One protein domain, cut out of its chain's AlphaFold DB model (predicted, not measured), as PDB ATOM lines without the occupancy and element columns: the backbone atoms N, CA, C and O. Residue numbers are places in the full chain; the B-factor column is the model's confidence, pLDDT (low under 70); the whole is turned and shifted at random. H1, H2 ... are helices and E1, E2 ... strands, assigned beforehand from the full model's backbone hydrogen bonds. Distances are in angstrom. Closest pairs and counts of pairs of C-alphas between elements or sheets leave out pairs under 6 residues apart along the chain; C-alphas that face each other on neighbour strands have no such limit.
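This is residues 57 to 107 and 134 to 148 of the 153 residues of the protein "Hypothetical protein" of Oppiella nova (UniProt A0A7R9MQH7). There is little regular structure: a small wall of three parallel strands, in order E1 E3 E4, is grazed by the short helix H1, while short E2 lies off the sheet among loops. The 66 printed residues, 23 in named elements, run E1 E2 H1 E3 E4, mixed in class. The whole is only just compact, close to loose, with a radius of gyration of the C-alphas of 12.8 A and spans of 34 by 23 by 16 A.

E1, residues 57 to 59, is parallel to E3, residues 97 to 102, at 12 degrees; N 58 and O 100 are 2.8 A apart. E4, residues 139 to 143, is parallel to E3 at 10 degrees; N 99 and O 140 are 2.8 A apart. E2, residues 66 to 68, pairs with no named strand. H1, residues 77 to 82, only grazes the sheet with residues 77 to 81; its every O i to N i+4 pair is within hydrogen-bond range.

E1, 6.6 A, begins at C-alpha 57 (62.563, 87.170, 9.506). E2 measures 6.7 A, H1 8.4 A, E3 16.5 A. E4, 13.3 A, ends at C-alpha 143 (59.354, 96.873, 8.083).

C-alphas 107 and 134 are 32.2 A apart across the cut. H1 to E3 is a long link. Residues 62 to 65, 103 to 107 and 145 to 148 have pLDDT under 70.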
ATOM      1  N   ILE A  57      63.971  86.819   9.699       91.94
ATOM      2  CA  ILE A  57      62.563  87.170   9.506       91.94
ATOM      3  C   ILE A  57      61.840  87.046  10.835       91.94
ATOM      4  O   ILE A  57      61.835  85.987  11.453       91.94
ATOM      5  N   ILE A  58      61.228  88.142  11.266       89.38
ATOM      6  CA  ILE A  58      60.535  88.237  12.542       89.38
ATOM      7  C   ILE A  58      59.059  88.475  12.265       89.38
ATOM      8  O   ILE A  58      58.674  89.507  11.714       89.38
ATOM      9  N   LEU A  59      58.234  87.507  12.662       88.06
ATOM     10  CA  LEU A  59      56.780  87.560  12.562       88.06
ATOM     11  C   LEU A  59      56.196  87.645  13.976       88.06
ATOM     12  O   LEU A  59      55.848  86.624  14.569       88.06
ATOM     13  N   SER A  60      56.092  88.848  14.534       82.94
ATOM     14  CA  SER A  60      55.574  89.039  15.894       82.94
ATOM     15  C   SER A  60      54.582  90.193  15.964       82.94
ATOM     16  O   SER A  60      54.356  90.923  14.999       82.94
ATOM     17  N   HIS A  61      53.969  90.356  17.128       76.00
ATOM     18  CA  HIS A  61      53.393  91.640  17.491       76.00
ATOM     19  C   HIS A  61      54.530  92.623  17.780       76.00
ATOM     20  O   HIS A  61      55.549  92.253  18.369       76.00
ATOM     21  N   SER A  62      54.354  93.877  17.380       64.56
ATOM     22  CA  SER A  62      55.195  94.976  17.855       64.56
ATOM     23  C   SER A  62      54.337  96.047  18.492       64.56
ATOM     24  O   SER A  62      53.205  96.279  18.065       64.56
ATOM     25  N   CYS A  63      54.916  96.711  19.484       61.78
ATOM     26  CA  CYS A  63      54.539  98.056  19.888       61.78
ATOM     27  C   CYS A  63      55.572  99.052  19.329       61.78
ATOM     28  O   CYS A  63      56.510  98.648  18.637       61.78
ATOM     29  N   GLU A  64      55.415 100.343  19.626       62.50
ATOM     30  CA  GLU A  64      56.352 101.401  19.212       62.50
ATOM     31  C   GLU A  64      57.826 101.105  19.580       62.50
ATOM     32  O   GLU A  64      58.725 101.597  18.900       62.50
ATOM     33  N   ASP A  65      58.079 100.235  20.569       64.75
ATOM     34  CA  ASP A  65      59.403 100.023  21.166       64.75
ATOM     35  C   ASP A  65      60.136  98.735  20.735       64.75
ATOM     36  O   ASP A  65      61.308  98.559  21.080       64.75
ATOM     37  N   GLY A  66      59.511  97.818  19.978       78.38
ATOM     38  CA  GLY A  66      60.203  96.601  19.530       78.38
ATOM     39  C   GLY A  66      59.341  95.371  19.255       78.38
ATOM     40  O   GLY A  66      58.150  95.453  18.971       78.38
ATOM     41  N   VAL A  67      59.983  94.205  19.307       84.38
ATOM     42  CA  VAL A  67      59.411  92.883  19.011       84.38
ATOM     43  C   VAL A  67      58.977  92.211  20.310       84.38
ATOM     44  O   VAL A  67      59.774  92.109  21.238       84.38
ATOM     45  N   HIS A  68      57.744  91.706  20.377       84.31
ATOM     46  CA  HIS A  68      57.277  90.960  21.548       84.31
ATOM     47  C   HIS A  68      57.785  89.514  21.541       84.31
ATOM     48  O   HIS A  68      57.649  88.808  20.537       84.31
ATOM     49  N   GLY A  69      58.322  89.077  22.679       85.88
ATOM     50  CA  GLY A  69      58.559  87.673  22.997       85.88
ATOM     51  C   GLY A  69      57.310  86.999  23.570       85.88
ATOM     52  O   GLY A  69      56.376  87.652  24.039       85.88
ATOM     53  N   SER A  70      57.294  85.668  23.562       85.44
ATOM     54  CA  SER A  70      56.212  84.859  24.149       85.44
ATOM     55  C   SER A  70      56.127  84.941  25.679       85.44
ATOM     56  O   SER A  70      55.113  84.571  26.262       85.44
ATOM     57  N   ASP A  71      57.165  85.472  26.323       85.25
ATOM     58  CA  ASP A  71      57.223  85.838  27.742       85.25
ATOM     59  C   ASP A  71      56.595  87.214  28.038       85.25
ATOM     60  O   ASP A  71      56.618  87.679  29.180       85.25
ATOM     61  N   GLY A  72      56.045  87.879  27.018       83.12
ATOM     62  CA  GLY A  72      55.407  89.186  27.141       83.12
ATOM     63  C   GLY A  72      56.372  90.364  27.204       83.12
ATOM     64  O   GLY A  72      55.922  91.505  27.299       83.12
ATOM     65  N   GLN A  73      57.680  90.109  27.152       86.00
ATOM     66  CA  GLN A  73      58.702  91.148  27.161       86.00
ATOM     67  C   GLN A  73      58.930  91.696  25.749       86.00
ATOM     68  O   GLN A  73      58.743  90.992  24.754       86.00
ATOM     69  N   VAL A  74      59.355  92.957  25.658       84.81
ATOM     70  CA  VAL A  74      59.653  93.628  24.386       84.81
ATOM     71  C   VAL A  74      61.162  93.699  24.188       84.81
ATOM     72  O   VAL A  74      61.890  94.171  25.059       84.81
ATOM     73  N   VAL A  75      61.632  93.256  23.025       86.44
ATOM     74  CA  VAL A  75      63.031  93.371  22.609       86.44
ATOM     75  C   VAL A  75      63.155  94.493  21.579       86.44
ATOM     76  O   VAL A  75      62.576  94.382  20.493       86.44
ATOM     77  N   PRO A  76      63.934  95.555  21.855       87.75
ATOM     78  CA  PRO A  76      64.172  96.607  20.878       87.75
ATOM     79  C   PRO A  76      64.840  96.057  19.619       87.75
ATOM     80  O   PRO A  76      65.821  95.313  19.690       87.75
ATOM     81  N   VAL A  77      64.362  96.475  18.446       86.06
ATOM     82  CA  VAL A  77      64.973  96.080  17.166       86.06
ATOM     83  C   VAL A  77      66.471  96.422  17.101       86.06
ATOM     84  O   VAL A  77      67.236  95.558  16.674       86.06
ATOM     85  N   PRO A  78      66.952  97.591  17.585       88.44
ATOM     86  CA  PRO A  78      68.388  97.875  17.634       88.44
ATOM     87  C   PRO A  78      69.197  96.854  18.444       88.44
ATOM     88  O   PRO A  78      70.344  96.581  18.093       88.44
ATOM     89  N   THR A  79      68.611  96.255  19.485       89.19
ATOM     90  CA  THR A  79      69.250  95.177  20.256       89.19
ATOM     91  C   THR A  79      69.424  93.930  19.394       89.19
ATOM     92  O   THR A  79      70.512  93.361  19.361       89.19
ATOM     93  N   ILE A  80      68.390  93.554  18.634       88.50
ATOM     94  CA  ILE A  80      68.429  92.406  17.717       88.50
ATOM     95  C   ILE A  80      69.476  92.623  16.620       88.50
ATOM     96  O   ILE A  80      70.339  91.776  16.409       88.50
ATOM     97  N   LEU A  81      69.438  93.781  15.954       89.81
ATOM     98  CA  LEU A  81      70.416  94.153  14.925       89.81
ATOM     99  C   LEU A  81      71.842  94.194  15.498       89.81
ATOM    100  O   LEU A  81      72.799  93.796  14.835       89.81
ATOM    101  N   GLY A  82      71.978  94.635  16.752       89.38
ATOM    102  CA  GLY A  82      73.239  94.706  17.476       89.38
ATOM    103  C   GLY A  82      73.955  93.361  17.579       89.38
ATOM    104  O   GLY A  82      75.179  93.342  17.475       89.38
ATOM    105  N   TYR A  83      73.235  92.241  17.691       89.62
ATOM    106  CA  TYR A  83      73.853  90.908  17.711       89.62
ATOM    107  C   TYR A  83      74.602  90.568  16.419       89.62
ATOM    108  O   TYR A  83      75.554  89.794  16.457       89.62
ATOM    109  N   PHE A  84      74.217  91.174  15.292       90.06
ATOM    110  CA  PHE A  84      74.762  90.872  13.967       90.06
ATOM    111  C   PHE A  84      75.594  92.015  13.377       90.06
ATOM    112  O   PHE A  84      75.945  91.984  12.197       90.06
ATOM    113  N   ASN A  85      75.910  93.043  14.166       88.69
ATOM    114  CA  ASN A  85      76.783  94.123  13.717       88.69
ATOM    115  C   ASN A  85      78.223  93.617  13.509       88.69
ATOM    116  O   ASN A  85      78.613  92.566  14.016       88.69
ATOM    117  N   ASN A  86      79.035  94.375  12.778       87.19
ATOM    118  CA  ASN A  86      80.384  93.939  12.399       87.19
ATOM    119  C   ASN A  86      81.343  93.750  13.590       87.19
ATOM    120  O   ASN A  86      82.399  93.143  13.429       87.19
ATOM    121  N   TYR A  87      80.994  94.270  14.771       86.81
ATOM    122  CA  TYR A  87      81.763  94.079  16.000       86.81
ATOM    123  C   TYR A  87      81.368  92.781  16.722       86.81
ATOM    124  O   TYR A  87      82.236  91.997  17.094       86.81
ATOM    125  N   ASN A  88      80.066  92.536  16.878       86.88
ATOM    126  CA  ASN A  88      79.513  91.394  17.609       86.88
ATOM    127  C   ASN A  88      79.434  90.117  16.758       86.88
ATOM    128  O   ASN A  88      79.472  89.018  17.306       86.88
ATOM    129  N   CYS A  89      79.377  90.246  15.429       87.75
ATOM    130  CA  CYS A  89      79.347  89.126  14.491       87.75
ATOM    131  C   CYS A  89      80.364  89.298  13.342       87.75
ATOM    132  O   CYS A  89      79.984  89.494  12.183       87.75
ATOM    133  N   PRO A  90      81.680  89.192  13.618       88.06
ATOM    134  CA  PRO A  90      82.718  89.375  12.598       88.06
ATOM    135  C   PRO A  90      82.639  88.375  11.437       88.06
ATOM    136  O   PRO A  90      83.100  88.668  10.337       88.06
ATOM    137  N   VAL A  91      82.028  87.203  11.650       88.94
ATOM    138  CA  VAL A  91      81.832  86.176  10.607       88.94
ATOM    139  C   VAL A  91      80.947  86.656   9.445       88.94
ATOM    140  O   VAL A  91      81.036  86.107   8.341       88.94
ATOM    141  N   LEU A  92      80.143  87.704   9.675       89.38
ATOM    142  CA  LEU A  92      79.287  88.374   8.692       89.38
ATOM    143  C   LEU A  92      79.828  89.743   8.237       89.38
ATOM    144  O   LEU A  92      79.101  90.516   7.609       89.38
ATOM    145  N   PHE A  93      81.086  90.075   8.536       89.75
ATOM    146  CA  PHE A  93      81.703  91.313   8.057       89.75
ATOM    147  C   PHE A  93      81.736  91.350   6.521       89.75
ATOM    148  O   PHE A  93      82.199  90.392   5.899       89.75
ATOM    149  N   ARG A  94      81.256  92.449   5.914       86.75
ATOM    150  CA  ARG A  94      81.134  92.635   4.449       86.75
ATOM    151  C   ARG A  94      80.210  91.634   3.759       86.75
ATOM    152  O   ARG A  94      80.256  91.484   2.540       86.75
ATOM    153  N   LYS A  95      79.372  90.949   4.534       92.38
ATOM    154  CA  LYS A  95      78.346  90.036   4.041       92.38
ATOM    155  C   LYS A  95      76.966  90.648   4.274       92.38
ATOM    156  O   LYS A  95      76.758  91.256   5.332       92.38
ATOM    157  N   PRO A  96      76.029  90.502   3.320       94.31
ATOM    158  CA  PRO A  96      74.693  91.065   3.436       94.31
ATOM    159  C   PRO A  96      73.923  90.446   4.609       94.31
ATOM    160  O   PRO A  96      73.880  89.227   4.779       94.31
ATOM    161  N   LYS A  97      73.294  91.315   5.405       93.50
ATOM    162  CA  LYS A  97      72.491  90.994   6.589       93.50
ATOM    163  C   LYS A  97      71.099  91.603   6.417       93.50
ATOM    164  O   LYS A  97      70.914  92.804   6.594       93.50
ATOM    165  N   MET A  98      70.127  90.792   6.023       93.62
ATOM    166  CA  MET A  98      68.765  91.231   5.726       93.62
ATOM    167  C   MET A  98      67.826  90.918   6.889       93.62
ATOM    168  O   MET A  98      67.776  89.789   7.365       93.62
ATOM    169  N   PHE A  99      67.049  91.906   7.317       90.50
ATOM    170  CA  PHE A  99      66.067  91.790   8.387       90.50
ATOM    171  C   PHE A  99      64.687  92.152   7.850       90.50
ATOM    172  O   PHE A  99      64.480  93.269   7.381       90.50
ATOM    173  N   PHE A 100      63.737  91.226   7.943       89.44
ATOM    174  CA  PHE A 100      62.338  91.444   7.577       89.44
ATOM    175  C   PHE A 100      61.482  91.375   8.835       89.44
ATOM    176  O   PHE A 100      61.326  90.315   9.436       89.44
ATOM    177  N   ILE A 101      60.930  92.511   9.247       85.25
ATOM    178  CA  ILE A 101      60.178  92.640  10.492       85.25
ATOM    179  C   ILE A 101      58.716  92.893  10.129       85.25
ATOM    180  O   ILE A 101      58.324  93.995   9.734       85.25
ATOM    181  N   SER A 102      57.901  91.841  10.222       77.69
ATOM    182  CA  SER A 102      56.448  91.934  10.102       77.69
ATOM    183  C   SER A 102      55.869  92.105  11.490       77.69
ATOM    184  O   SER A 102      55.684  91.137  12.234       77.69
ATOM    185  N   ALA A 103      55.644  93.364  11.843       65.94
ATOM    186  CA  ALA A 103      55.126  93.738  13.136       65.94
ATOM    187  C   ALA A 103      54.348  95.064  13.000       65.94
ATOM    188  O   ALA A 103      54.697  95.920  12.186       65.94
ATOM    189  N   CYS A 104      53.229  95.200  13.715       57.66
ATOM    190  CA  CYS A 104      52.339  96.359  13.596       57.66
ATOM    191  C   CYS A 104      53.015  97.613  14.183       57.66
ATOM    192  O   CYS A 104      53.248  97.663  15.387       57.66
ATOM    193  N   ARG A 105      53.297  98.651  13.383       49.47
ATOM    194  CA  ARG A 105      53.962  99.900  13.843       49.47
ATOM    195  C   ARG A 105      53.110 100.790  14.778       49.47
ATOM    196  O   ARG A 105      53.388 101.977  14.913       49.47
ATOM    197  N   GLY A 106      52.074 100.258  15.428       51.06
ATOM    198  CA  GLY A 106      51.081 101.078  16.126       51.06
ATOM    199  C   GLY A 106      50.415 102.094  15.183       51.06
ATOM    200  O   GLY A 106      50.482 101.972  13.962       51.06
ATOM    201  N   SER A 107      49.757 103.111  15.740       46.56
ATOM    202  CA  SER A 107      49.092 104.185  14.979       46.56
ATOM    203  C   SER A 107      50.045 105.269  14.449       46.56
ATOM    204  O   SER A 107      49.590 106.271  13.896       46.56
ATOM    205  N   PRO A 134      81.814 101.144   9.089       80.31
ATOM    206  CA  PRO A 134      80.820 101.300  10.152       80.31
ATOM    207  C   PRO A 134      80.333  99.958  10.711       80.31
ATOM    208  O   PRO A 134      80.179  98.982   9.974       80.31
ATOM    209  N   MET A 135      80.004  99.922  12.007       79.31
ATOM    210  CA  MET A 135      79.507  98.707  12.673       79.31
ATOM    211  C   MET A 135      78.188  98.191  12.077       79.31
ATOM    212  O   MET A 135      77.963  96.986  12.050       79.31
ATOM    213  N   TRP A 136      77.348  99.099  11.584       84.12
ATOM    214  CA  TRP A 136      76.004  98.824  11.062       84.12
ATOM    215  C   TRP A 136      75.958  98.684   9.534       84.12
ATOM    216  O   TRP A 136      74.891  98.766   8.935       84.12
ATOM    217  N   SER A 137      77.114  98.536   8.884       83.31
ATOM    218  CA  SER A 137      77.172  98.365   7.429       83.31
ATOM    219  C   SER A 137      76.735  96.961   6.993       83.31
ATOM    220  O   SER A 137      76.625  96.030   7.796       83.31
ATOM    221  N   ASP A 138      76.441  96.841   5.697       87.75
ATOM    222  CA  ASP A 138      75.929  95.631   5.042       87.75
ATOM    223  C   ASP A 138      74.576  95.136   5.591       87.75
ATOM    224  O   ASP A 138      74.204  93.982   5.381       87.75
ATOM    225  N   MET A 139      73.835  95.991   6.306       90.44
ATOM    226  CA  MET A 139      72.508  95.682   6.835       90.44
ATOM    227  C   MET A 139      71.400  96.273   5.965       90.44
ATOM    228  O   MET A 139      71.428  97.451   5.615       90.44
ATOM    229  N   PHE A 140      70.386  95.463   5.682       90.75
ATOM    230  CA  PHE A 140      69.132  95.881   5.063       90.75
ATOM    231  C   PHE A 140      67.988  95.562   6.023       90.75
ATOM    232  O   PHE A 140      67.842  94.412   6.433       90.75
ATOM    233  N   VAL A 141      67.184  96.559   6.396       88.69
ATOM    234  CA  VAL A 141      66.076  96.385   7.347       88.69
ATOM    235  C   VAL A 141      64.772  96.817   6.691       88.69
ATOM    236  O   VAL A 141      64.620  97.970   6.291       88.69
ATOM    237  N   TYR A 142      63.829  95.885   6.596       86.12
ATOM    238  CA  TYR A 142      62.500  96.089   6.042       86.12
ATOM    239  C   TYR A 142      61.434  95.935   7.129       86.12
ATOM    240  O   TYR A 142      61.417  94.940   7.856       86.12
ATOM    241  N   TYR A 143      60.506  96.890   7.184       81.38
ATOM    242  CA  TYR A 143      59.354  96.873   8.083       81.38
ATOM    243  C   TYR A 143      58.059  96.750   7.281       81.38
ATOM    244  O   TYR A 143      57.830  97.515   6.344       81.38
ATOM    245  N   SER A 144      57.180  95.823   7.670       73.00
ATOM    246  CA  SER A 144      55.814  95.785   7.136       73.00
ATOM    247  C   SER A 144      54.963  96.893   7.770       73.00
ATOM    248  O   SER A 144      55.009  97.097   8.979       73.00
ATOM    249  N   ALA A 145      54.183  97.612   6.959       54.84
ATOM    250  CA  ALA A 145      53.385  98.759   7.405       54.84
ATOM    251  C   ALA A 145      51.911  98.431   7.722       54.84
ATOM    252  O   ALA A 145      51.174  99.319   8.143       54.84
ATOM    253  N   ILE A 146      51.451  97.192   7.508       55.53
ATOM    254  CA  ILE A 146      50.022  96.845   7.574       55.53
ATOM    255  C   ILE A 146      49.755  95.873   8.728       55.53
ATOM    256  O   ILE A 146      50.325  94.785   8.785       55.53
ATOM    257  N   GLN A 147      48.840  96.256   9.623       49.22
ATOM    258  CA  GLN A 147      48.263  95.362  10.626       49.22
ATOM    259  C   GLN A 147      47.400  94.315   9.913       49.22
ATOM    260  O   GLN A 147      46.480  94.654   9.170       49.22
ATOM    261  N   GLY A 148      47.787  93.047  10.064       46.00
ATOM    262  CA  GLY A 148      47.404  91.967   9.159       46.00
ATOM    263  C   GLY A 148      45.899  91.797   8.954       46.00
ATOM    264  O   GLY A 148      45.165  91.569   9.904       46.00
TER     265      GLY A 148